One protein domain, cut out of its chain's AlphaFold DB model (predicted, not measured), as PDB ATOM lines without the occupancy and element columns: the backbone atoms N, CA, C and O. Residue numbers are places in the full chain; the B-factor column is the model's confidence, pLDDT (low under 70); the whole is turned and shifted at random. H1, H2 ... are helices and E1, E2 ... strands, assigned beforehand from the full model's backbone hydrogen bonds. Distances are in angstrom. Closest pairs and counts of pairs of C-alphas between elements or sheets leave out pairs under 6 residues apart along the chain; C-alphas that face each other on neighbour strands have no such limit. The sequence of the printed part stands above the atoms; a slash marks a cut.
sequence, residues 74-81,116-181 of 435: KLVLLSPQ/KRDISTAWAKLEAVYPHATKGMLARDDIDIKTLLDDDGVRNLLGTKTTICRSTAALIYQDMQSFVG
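AT A GLANCE: This is residues 74 to 81 and 116 to 181 of the 435 residues of an uncharacterized protein of Pseudomassariella vexata (UniProt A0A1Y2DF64). The model is a loose, elongated row of small parts, with a pair of short strands, E1 and E2, between H5 at one end of the long axis and H4 and H3 toward the other, where H1 and H2 make the far end. No helix touches another. The printed part has 74 residues with five named helices and two named strands, in the order E1, H1, H2, H3, H4, E2, H5, and its class is mostly helix. The sheet has the order E1 - E2, antiparallel. The whole is loose, with a radius of gyration of the C-alphas of 15.6 A, and spans 42 by 26 by 26 A.

IN THESE COORDINATES: E1, residues 75 to 78, is 10.3 A long and begins at C-alpha 75 (-47.013, -21.005, 111.967). E2, residues 161 to 164, is 9.5 A long. H5, residues 169 to 179, is 15.7 A long and ends at C-alpha 179 (-40.475, -22.838, 123.237). H4, residues 152 to 158, is 9.8 A long, and H3, residues 145 to 149, is 6.3 A long. H1, residues 116 to 129, is the longest helix at 20.2 A and begins at C-alpha 116 (-35.984, -44.961, 97.921). H2, residues 135 to 138, is 5.3 A long.

HOW THE PARTS SIT: E1 and E2 are antiparallel neighbours, their directions at 144 degrees. C-alphas 76 and 163 face each other at 5.5 A, and 78 and 161 at 5.9 A, but no backbone N and O across the pair are within hydrogen-bond range. The closest C-alphas of E2 and H5 are those of Ile 164 and Ile 172, 6.9 A apart. E1 and H5 are near each other, with 5 pairs of C-alphas within 10 A. The closest C-alphas of E1 and H4 are those of Leu 78 and Leu 158, 6.4 A apart. H3 and H4 are close but not clearly touching, with the C-alphas of Leu 149 and Arg 155 closest at 7.0 A. H1 and H4 are also close but not clearly touching, with the C-alphas of Val 129 and Val 154 closest at 6.6 A, at a steep tilt of 65 degrees, opposite ways. H2 is apart from H1 and from H3. Every O i to N i+4 pair is within hydrogen-bond range in H1, H3 and H4; in H5 it is 5 of 7, and H2 is too short for such a pair.

THE WHOLE: The two C-alphas farthest apart, those of Gly 136 and Ala 170, are 42.3 A apart. Residues 82 to 115 are not printed, and C-alphas 81 and 116 are 35.6 A apart across this cut. Of the links that are printed whole, none is long. Residues 116 to 122, which belong to H1, stand free, and so do residues 139 to 147, of which 145 to 147 belong to H3. The mean pLDDT of the printed part is 76.3; residues 74 to 81, 116, 160 and 180 to 181 are under 70.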
ATOM      1  N   LYS A  74     -49.455 -17.812 109.528       37.94
ATOM      2  CA  LYS A  74     -49.788 -18.741 110.612       37.94
ATOM      3  C   LYS A  74     -48.727 -19.836 110.652       37.94
ATOM      4  O   LYS A  74     -48.607 -20.592 109.693       37.94
ATOM      5  N   LEU A  75     -47.974 -19.926 111.748       40.06
ATOM      6  CA  LEU A  75     -47.013 -21.005 111.967       40.06
ATOM      7  C   LEU A  75     -47.445 -21.852 113.168       40.06
ATOM      8  O   LEU A  75     -47.841 -21.323 114.204       40.06
ATOM      9  N   VAL A  76     -47.386 -23.172 113.013       43.06
ATOM     10  CA  VAL A  76     -47.724 -24.149 114.053       43.06
ATOM     11  C   VAL A  76     -46.420 -24.759 114.557       43.06
ATOM     12  O   VAL A  76     -45.649 -25.281 113.757       43.06
ATOM     13  N   LEU A  77     -46.174 -24.690 115.866       40.56
ATOM     14  CA  LEU A  77     -45.029 -25.321 116.525       40.56
ATOM     15  C   LEU A  77     -45.502 -26.214 117.672       40.56
ATOM     16  O   LEU A  77     -46.570 -25.993 118.243       40.56
ATOM     17  N   LEU A  78     -44.698 -27.231 117.971       37.16
ATOM     18  CA  LEU A  78     -44.976 -28.281 118.948       37.16
ATOM     19  C   LEU A  78     -44.015 -28.126 120.135       37.16
ATOM     20  O   LEU A  78     -42.830 -27.860 119.924       37.16
ATOM     21  N   SER A  79     -44.512 -28.273 121.365       42.88
ATOM     22  CA  SER A  79     -43.727 -28.115 122.596       42.88
ATOM     23  C   SER A  79     -44.200 -29.079 123.696       42.88
ATOM     24  O   SER A  79     -45.401 -29.354 123.769       42.88
ATOM     25  N   PRO A  80     -43.295 -29.599 124.553       33.12
ATOM     26  CA  PRO A  80     -43.663 -30.495 125.644       33.12
ATOM     27  C   PRO A  80     -44.236 -29.748 126.866       33.12
ATOM     28  O   PRO A  80     -43.702 -28.739 127.311       33.12
ATOM     29  N   GLN A  81     -45.335 -30.316 127.373       40.81
ATOM     30  CA  GLN A  81     -46.194 -29.982 128.522       40.81
ATOM     31  C   GLN A  81     -45.842 -28.824 129.485       40.81
ATOM     32  O   GLN A  81     -44.849 -28.845 130.207       40.81
ATOM     33  N   LYS A 116     -35.515 -43.681  97.358       68.56
ATOM     34  CA  LYS A 116     -35.984 -44.961  97.921       68.56
ATOM     35  C   LYS A 116     -35.638 -45.125  99.407       68.56
ATOM     36  O   LYS A 116     -36.480 -45.611 100.160       68.56
ATOM     37  N   ARG A 117     -34.435 -44.716  99.835       72.62
ATOM     38  CA  ARG A 117     -34.041 -44.748 101.260       72.62
ATOM     39  C   ARG A 117     -34.792 -43.713 102.094       72.62
ATOM     40  O   ARG A 117     -35.166 -43.996 103.231       72.62
ATOM     41  N   ASP A 118     -35.033 -42.534 101.541       78.06
ATOM     42  CA  ASP A 118     -35.754 -41.472 102.239       78.06
ATOM     43  C   ASP A 118     -37.233 -41.841 102.407       78.06
ATOM     44  O   ASP A 118     -37.790 -41.664 103.491       78.06
ATOM     45  N   ILE A 119     -37.842 -42.469 101.393       78.19
ATOM     46  CA  ILE A 119     -39.209 -43.004 101.458       78.19
ATOM     47  C   ILE A 119     -39.313 -44.129 102.492       78.19
ATOM     48  O   ILE A 119     -40.254 -44.133 103.283       78.19
ATOM     49  N   SER A 120     -38.364 -45.073 102.534       75.62
ATOM     50  CA  SER A 120     -38.410 -46.157 103.525       75.62
ATOM     51  C   SER A 120     -38.215 -45.641 104.953       75.62
ATOM     52  O   SER A 120     -38.887 -46.103 105.872       75.62
ATOM     53  N   THR A 121     -37.359 -44.633 105.135       82.56
ATOM     54  CA  THR A 121     -37.144 -43.980 106.432       82.56
ATOM     55  C   THR A 121     -38.373 -43.185 106.873       82.56
ATOM     56  O   THR A 121     -38.744 -43.220 108.045       82.56
ATOM     57  N   ALA A 122     -39.021 -42.471 105.951       79.12
ATOM     58  CA  ALA A 122     -40.263 -41.756 106.224       79.12
ATOM     59  C   ALA A 122     -41.399 -42.725 106.582       79.12
ATOM     60  O   ALA A 122     -42.127 -42.478 107.540       79.12
ATOM     61  N   TRP A 123     -41.495 -43.854 105.873       83.50
ATOM     62  CA  TRP A 123     -42.474 -44.895 106.165       83.50
ATOM     63  C   TRP A 123     -42.268 -45.514 107.551       83.50
ATOM     64  O   TRP A 123     -43.216 -45.585 108.318       83.50
ATOM     65  N   ALA A 124     -41.032 -45.867 107.920       84.38
ATOM     66  CA  ALA A 124     -40.736 -46.417 109.247       84.38
ATOM     67  C   ALA A 124     -41.095 -45.446 110.387       84.38
ATOM     68  O   ALA A 124     -41.540 -45.864 111.453       84.38
ATOM     69  N   LYS A 125     -40.934 -44.135 110.165       84.62
ATOM     70  CA  LYS A 125     -41.367 -43.107 111.124       84.62
ATOM     71  C   LYS A 125     -42.887 -43.006 111.214       84.62
ATOM     72  O   LYS A 125     -43.404 -42.830 112.308       84.62
ATOM     73  N   LEU A 126     -43.589 -43.113 110.087       83.25
ATOM     74  CA  LEU A 126     -45.051 -43.152 110.051       83.25
ATOM     75  C   LEU A 126     -45.592 -44.397 110.757       83.25
ATOM     76  O   LEU A 126     -46.486 -44.272 111.577       83.25
ATOM     77  N   GLU A 127     -45.007 -45.563 110.505       85.50
ATOM     78  CA  GLU A 127     -45.389 -46.836 111.123       85.50
ATOM     79  C   GLU A 127     -45.150 -46.841 112.639       85.50
ATOM     80  O   GLU A 127     -45.956 -47.374 113.394       85.50
ATOM     81  N   ALA A 128     -44.094 -46.165 113.106       83.19
ATOM     82  CA  ALA A 128     -43.845 -45.983 114.535       83.19
ATOM     83  C   ALA A 128     -44.896 -45.097 115.230       83.19
ATOM     84  O   ALA A 128     -45.135 -45.265 116.423       83.19
ATOM     85  N   VAL A 129     -45.496 -44.144 114.509       83.88
ATOM     86  CA  VAL A 129     -46.513 -43.225 115.052       83.88
ATOM     87  C   VAL A 129     -47.927 -43.789 114.879       83.88
ATOM     88  O   VAL A 129     -48.752 -43.640 115.774       83.88
ATOM     89  N   TYR A 130     -48.191 -44.479 113.769       86.44
ATOM     90  CA  TYR A 130     -49.481 -45.076 113.425       86.44
ATOM     91  C   TYR A 130     -49.300 -46.565 113.089       86.44
ATOM     92  O   TYR A 130     -49.366 -46.947 111.917       86.44
ATOM     93  N   PRO A 131     -49.104 -47.438 114.091       85.94
ATOM     94  CA  PRO A 131     -48.866 -48.865 113.857       85.94
ATOM     95  C   PRO A 131     -50.042 -49.570 113.160       85.94
ATOM     96  O   PRO A 131     -49.873 -50.629 112.564       85.94
ATOM     97  N   HIS A 132     -51.236 -48.977 113.207       84.94
ATOM     98  CA  HIS A 132     -52.446 -49.511 112.584       84.94
ATOM     99  C   HIS A 132     -52.729 -48.934 111.185       84.94
ATOM    100  O   HIS A 132     -53.622 -49.424 110.494       84.94
ATOM    101  N   ALA A 133     -51.993 -47.909 110.742       84.50
ATOM    102  CA  ALA A 133     -52.227 -47.278 109.448       84.50
ATOM    103  C   ALA A 133     -51.483 -48.025 108.333       84.50
ATOM    104  O   ALA A 133     -50.255 -48.033 108.255       84.50
ATOM    105  N   THR A 134     -52.233 -48.626 107.412       88.31
ATOM    106  CA  THR A 134     -51.642 -49.246 106.219       88.31
ATOM    107  C   THR A 134     -51.346 -48.199 105.140       88.31
ATOM    108  O   THR A 134     -51.992 -47.151 105.072       88.31
ATOM    109  N   LYS A 135     -50.399 -48.490 104.230       85.31
ATOM    110  CA  LYS A 135     -50.071 -47.610 103.081       85.31
ATOM    111  C   LYS A 135     -51.311 -47.221 102.277       85.31
ATOM    112  O   LYS A 135     -51.436 -46.080 101.854       85.31
ATOM    113  N   GLY A 136     -52.230 -48.173 102.103       84.88
ATOM    114  CA  GLY A 136     -53.478 -47.969 101.375       84.88
ATOM    115  C   GLY A 136     -54.507 -47.123 102.122       84.88
ATOM    116  O   GLY A 136     -55.385 -46.568 101.477       84.88
ATOM    117  N   MET A 137     -54.415 -46.999 103.449       81.06
ATOM    118  CA  MET A 137     -55.247 -46.059 104.205       81.06
ATOM    119  C   MET A 137     -54.729 -44.638 104.013       81.06
ATOM    120  O   MET A 137     -55.498 -43.774 103.623       81.06
ATOM    121  N   LEU A 138     -53.422 -44.424 104.179       82.56
ATOM    122  CA  LEU A 138     -52.791 -43.104 104.040       82.56
ATOM    123  C   LEU A 138     -52.794 -42.556 102.604       82.56
ATOM    124  O   LEU A 138     -52.657 -41.353 102.419       82.56
ATOM    125  N   ALA A 139     -52.933 -43.423 101.599       82.56
ATOM    126  CA  ALA A 139     -53.017 -43.031 100.193       82.56
ATOM    127  C   ALA A 139     -54.431 -42.624  99.742       82.56
ATOM    128  O   ALA A 139     -54.610 -42.301  98.571       82.56
ATOM    129  N   ARG A 140     -55.443 -42.677 100.622       82.31
ATOM    130  CA  ARG A 140     -56.796 -42.214 100.289       82.31
ATOM    131  C   ARG A 140     -56.839 -40.690 100.331       82.31
ATOM    132  O   ARG A 140     -56.461 -40.099 101.340       82.31
ATOM    133  N   ASP A 141     -57.379 -40.084  99.277       75.44
ATOM    134  CA  ASP A 141     -57.526 -38.626  99.146       75.44
ATOM    135  C   ASP A 141     -58.451 -38.006 100.216       75.44
ATOM    136  O   ASP A 141     -58.442 -36.795 100.430       75.44
ATOM    137  N   ASP A 142     -59.213 -38.842 100.928       77.12
ATOM    138  CA  ASP A 142     -60.157 -38.433 101.973       77.12
ATOM    139  C   ASP A 142     -59.498 -38.142 103.336       77.12
ATOM    140  O   ASP A 142     -60.153 -37.615 104.239       77.12
ATOM    141  N   ILE A 143     -58.219 -38.490 103.529       78.19
ATOM    142  CA  ILE A 143     -57.525 -38.276 104.808       78.19
ATOM    143  C   ILE A 143     -56.883 -36.885 104.829       78.19
ATOM    144  O   ILE A 143     -55.795 -36.671 104.293       78.19
ATOM    145  N   ASP A 144     -57.530 -35.928 105.506       83.25
ATOM    146  CA  ASP A 144     -56.914 -34.627 105.803       83.25
ATOM    147  C   ASP A 144     -55.781 -34.824 106.831       83.25
ATOM    148  O   ASP A 144     -55.905 -35.536 107.829       83.25
ATOM    149  N   ILE A 145     -54.660 -34.130 106.649       79.94
ATOM    150  CA  ILE A 145     -53.522 -34.160 107.585       79.94
ATOM    151  C   ILE A 145     -53.973 -33.739 108.993       79.94
ATOM    152  O   ILE A 145     -53.409 -34.170 109.997       79.94
ATOM    153  N   LYS A 146     -55.017 -32.909 109.082       81.44
ATOM    154  CA  LYS A 146     -55.600 -32.487 110.360       81.44
ATOM    155  C   LYS A 146     -56.202 -33.649 111.139       81.44
ATOM    156  O   LYS A 146     -55.938 -33.736 112.328       81.44
ATOM    157  N   THR A 147     -56.937 -34.545 110.478       84.88
ATOM    158  CA  THR A 147     -57.538 -35.703 111.155       84.88
ATOM    159  C   THR A 147     -56.470 -36.669 111.641       84.88
ATOM    160  O   THR A 147     -56.636 -37.286 112.682       84.88
ATOM    161  N   LEU A 148     -55.347 -36.751 110.921       83.25
ATOM    162  CA  LEU A 148     -54.208 -37.568 111.320       83.25
ATOM    163  C   LEU A 148     -53.469 -36.978 112.540       83.25
ATOM    164  O   LEU A 148     -53.059 -37.708 113.431       83.25
ATOM    165  N   LEU A 149     -53.335 -35.650 112.613       81.62
ATOM    166  CA  LEU A 149     -52.714 -34.956 113.753       81.62
ATOM    167  C   LEU A 149     -53.592 -34.906 115.012       81.62
ATOM    168  O   LEU A 149     -53.063 -34.661 116.096       81.62
ATOM    169  N   ASP A 150     -54.902 -35.088 114.859       82.75
ATOM    170  CA  ASP A 150     -55.861 -35.118 115.965       82.75
ATOM    171  C   ASP A 150     -55.991 -36.517 116.603       82.75
ATOM    172  O   ASP A 150     -56.688 -36.648 117.607       82.75
ATOM    173  N   ASP A 151     -55.303 -37.537 116.071       85.44
ATOM    174  CA  ASP A 151     -55.219 -38.875 116.669       85.44
ATOM    175  C   ASP A 151     -54.597 -38.805 118.078       85.44
ATOM    176  O   ASP A 151     -53.550 -38.180 118.294       85.44
ATOM    177  N   ASP A 152     -55.234 -39.462 119.046       81.44
ATOM    178  CA  ASP A 152     -54.814 -39.481 120.446       81.44
ATOM    179  C   ASP A 152     -53.381 -40.005 120.608       81.44
ATOM    180  O   ASP A 152     -52.622 -39.489 121.431       81.44
ATOM    181  N   GLY A 153     -52.958 -40.973 119.784       80.56
ATOM    182  CA  GLY A 153     -51.584 -41.488 119.810       80.56
ATOM    183  C   GLY A 153     -50.546 -40.409 119.483       80.56
ATOM    184  O   GLY A 153     -49.511 -40.284 120.143       80.56
ATOM    185  N   VAL A 154     -50.866 -39.561 118.509       81.81
ATOM    186  CA  VAL A 154     -50.018 -38.455 118.051       81.81
ATOM    187  C   VAL A 154     -50.053 -37.311 119.039       81.81
ATOM    188  O   VAL A 154     -49.019 -36.719 119.339       81.81
ATOM    189  N   ARG A 155     -51.231 -37.008 119.580       80.50
ATOM    190  CA  ARG A 155     -51.423 -35.956 120.573       80.50
ATOM    191  C   ARG A 155     -50.690 -36.269 121.875       80.50
ATOM    192  O   ARG A 155     -50.101 -35.369 122.471       80.50
ATOM    193  N   ASN A 156     -50.642 -37.541 122.265       80.12
ATOM    194  CA  ASN A 156     -49.851 -38.006 123.402       80.12
ATOM    195  C   ASN A 156     -48.339 -37.877 123.154       80.12
ATOM    196  O   ASN A 156     -47.598 -37.556 124.080       80.12
ATOM    197  N   LEU A 157     -47.880 -38.075 121.914       78.38
ATOM    198  CA  LEU A 157     -46.462 -37.973 121.552       78.38
ATOM    199  C   LEU A 157     -45.992 -36.522 121.341       78.38
ATOM    200  O   LEU A 157     -44.902 -36.148 121.774       78.38
ATOM    201  N   LEU A 158     -46.788 -35.710 120.644       76.88
ATOM    202  CA  LEU A 158     -46.454 -34.335 120.257       76.88
ATOM    203  C   LEU A 158     -46.850 -33.299 121.319       76.88
ATOM    204  O   LEU A 158     -46.366 -32.167 121.274       76.88
ATOM    205  N   GLY A 159     -47.713 -33.674 122.266       80.31
ATOM    206  CA  GLY A 159     -48.229 -32.796 123.309       80.31
ATOM    207  C   GLY A 159     -49.331 -31.849 122.823       80.31
ATOM    208  O   GLY A 159     -50.031 -32.084 121.836       80.31
ATOM    209  N   THR A 160     -49.520 -30.748 123.550       68.56
ATOM    210  CA  THR A 160     -50.546 -29.744 123.245       68.56
ATOM    211  C   THR A 160     -50.114 -28.830 122.102       68.56
ATOM    212  O   THR A 160     -49.081 -28.166 122.172       68.56
ATOM    213  N   LYS A 161     -50.950 -28.725 121.066       70.19
ATOM    214  CA  LYS A 161     -50.753 -27.797 119.947       70.19
ATOM    215  C   LYS A 161     -51.046 -26.357 120.376       70.19
ATOM    216  O   LYS A 161     -52.204 -25.965 120.499       70.19
ATOM    217  N   THR A 162     -50.010 -25.537 120.528       73.94
ATOM    218  CA  THR A 162     -50.161 -24.087 120.713       73.94
ATOM    219  C   THR A 162     -50.097 -23.384 119.360       73.94
ATOM    220  O   THR A 162     -49.082 -23.432 118.664       73.94
ATOM    221  N   THR A 163     -51.183 -22.723 118.959       80.44
ATOM    222  CA  THR A 163     -51.190 -21.910 117.735       80.44
ATOM    223  C   THR A 163     -50.804 -20.477 118.090       80.44
ATOM    224  O   THR A 163     -51.556 -19.797 118.783       80.44
ATOM    225  N   ILE A 164     -49.649 -20.012 117.612       82.38
ATOM    226  CA  ILE A 164     -49.191 -18.637 117.836       82.38
ATOM    227  C   ILE A 164     -49.692 -17.774 116.675       82.38
ATOM    228  O   ILE A 164     -49.262 -17.935 115.533       82.38
ATOM    229  N   CYS A 165     -50.598 -16.842 116.965       80.06
ATOM    230  CA  CYS A 165     -51.071 -15.845 116.007       80.06
ATOM    231  C   CYS A 165     -50.614 -14.457 116.473       80.06
ATOM    232  O   CYS A 165     -51.151 -13.924 117.445       80.06
ATOM    233  N   ARG A 166     -49.635 -13.858 115.782       88.12
ATOM    234  CA  ARG A 166     -49.198 -12.473 116.027       88.12
ATOM    235  C   ARG A 166     -49.225 -11.659 114.743       88.12
ATOM    236  O   ARG A 166     -49.054 -12.187 113.649       88.12
ATOM    237  N   SER A 167     -49.417 -10.356 114.897       85.75
ATOM    238  CA  SER A 167     -49.482  -9.388 113.799       85.75
ATOM    239  C   SER A 167     -48.122  -9.103 113.154       85.75
ATOM    240  O   SER A 167     -48.068  -8.614 112.029       85.75
ATOM    241  N   THR A 168     -47.015  -9.384 113.847       85.06
ATOM    242  CA  THR A 168     -45.664  -9.032 113.394       85.06
ATOM    243  C   THR A 168     -44.706 -10.203 113.576       85.06
ATOM    244  O   THR A 168     -44.686 -10.835 114.631       85.06
ATOM    245  N   ALA A 169     -43.862 -10.455 112.573       81.94
ATOM    246  CA  ALA A 169     -42.889 -11.551 112.579       81.94
ATOM    247  C   ALA A 169     -41.914 -11.502 113.774       81.94
ATOM    248  O   ALA A 169     -41.513 -12.548 114.276       81.94
ATOM    249  N   ALA A 170     -41.579 -10.306 114.272       84.06
ATOM    250  CA  ALA A 170     -40.732 -10.136 115.455       84.06
ATOM    251  C   ALA A 170     -41.356 -10.741 116.726       84.06
ATOM    252  O   ALA A 170     -40.671 -11.415 117.488       84.06
ATOM    253  N   LEU A 171     -42.669 -10.562 116.911       86.62
ATOM    254  CA  LEU A 171     -43.406 -11.117 118.050       86.62
ATOM    255  C   LEU A 171     -43.573 -12.632 117.923       86.62
ATOM    256  O   LEU A 171     -43.467 -13.346 118.913       86.62
ATOM    257  N   ILE A 172     -43.766 -13.131 116.696       89.19
ATOM    258  CA  ILE A 172     -43.760 -14.576 116.427       89.19
ATOM    259  C   ILE A 172     -42.415 -15.171 116.856       89.19
ATOM    260  O   ILE A 172     -42.385 -16.171 117.564       89.19
ATOM    261  N   TYR A 173     -41.303 -14.544 116.467       83.06
ATOM    262  CA  TYR A 173     -39.964 -15.023 116.805       83.06
ATOM    263  C   TYR A 173     -39.681 -14.981 118.313       83.06
ATOM    264  O   TYR A 173     -39.052 -15.890 118.846       83.06
ATOM    265  N   GLN A 174     -40.170 -13.959 119.013       87.94
ATOM    266  CA  GLN A 174     -40.055 -13.869 120.467       87.94
ATOM    267  C   GLN A 174     -40.835 -14.987 121.171       87.94
ATOM    268  O   GLN A 174     -40.290 -15.650 122.050       87.94
ATOM    269  N   ASP A 175     -42.071 -15.254 120.741       82.81
ATOM    270  CA  ASP A 175     -42.867 -16.349 121.297       82.81
ATOM    271  C   ASP A 175     -42.202 -17.707 121.004       82.81
ATOM    272  O   ASP A 175     -42.118 -18.555 121.890       82.81
ATOM    273  N   MET A 176     -41.621 -17.897 119.811       82.50
ATOM    274  CA  MET A 176     -40.843 -19.097 119.462       82.50
ATOM    275  C   MET A 176     -39.648 -19.340 120.377       82.50
ATOM    276  O   MET A 176     -39.354 -20.490 120.701       82.50
ATOM    277  N   GLN A 177     -38.952 -18.281 120.793       84.50
ATOM    278  CA  GLN A 177     -37.790 -18.410 121.670       84.50
ATOM    279  C   GLN A 177     -38.155 -18.992 123.034       84.50
ATOM    280  O   GLN A 177     -37.341 -19.708 123.605       84.50
ATOM    281  N   SER A 178     -39.374 -18.757 123.529       79.88
ATOM    282  CA  SER A 178     -39.832 -19.365 124.786       79.88
ATOM    283  C   SER A 178     -40.020 -20.885 124.689       79.88
ATOM    284  O   SER A 178     -39.856 -21.587 125.684       79.88
ATOM    285  N   PHE A 179     -40.292 -21.405 123.487       73.06
ATOM    286  CA  PHE A 179     -40.475 -22.838 123.237       73.06
ATOM    287  C   PHE A 179     -39.168 -23.578 122.935       73.06
ATOM    288  O   PHE A 179     -39.092 -24.797 123.099       73.06
ATOM    289  N   VAL A 180     -38.124 -22.864 122.513       69.44
ATOM    290  CA  VAL A 180     -36.780 -23.420 122.348       69.44
ATOM    291  C   VAL A 180     -36.055 -23.270 123.683       69.44
ATOM    292  O   VAL A 180     -35.360 -22.285 123.913       69.44
ATOM    293  N   GLY A 181     -36.249 -24.241 124.580       48.69
ATOM    294  CA  GLY A 181     -35.596 -24.235 125.889       48.69
ATOM    295  C   GLY A 181     -34.074 -24.031 125.774       48.69
ATOM    296  O   GLY A 181     -33.464 -24.501 124.801       48.69
TER     297      GLY A 181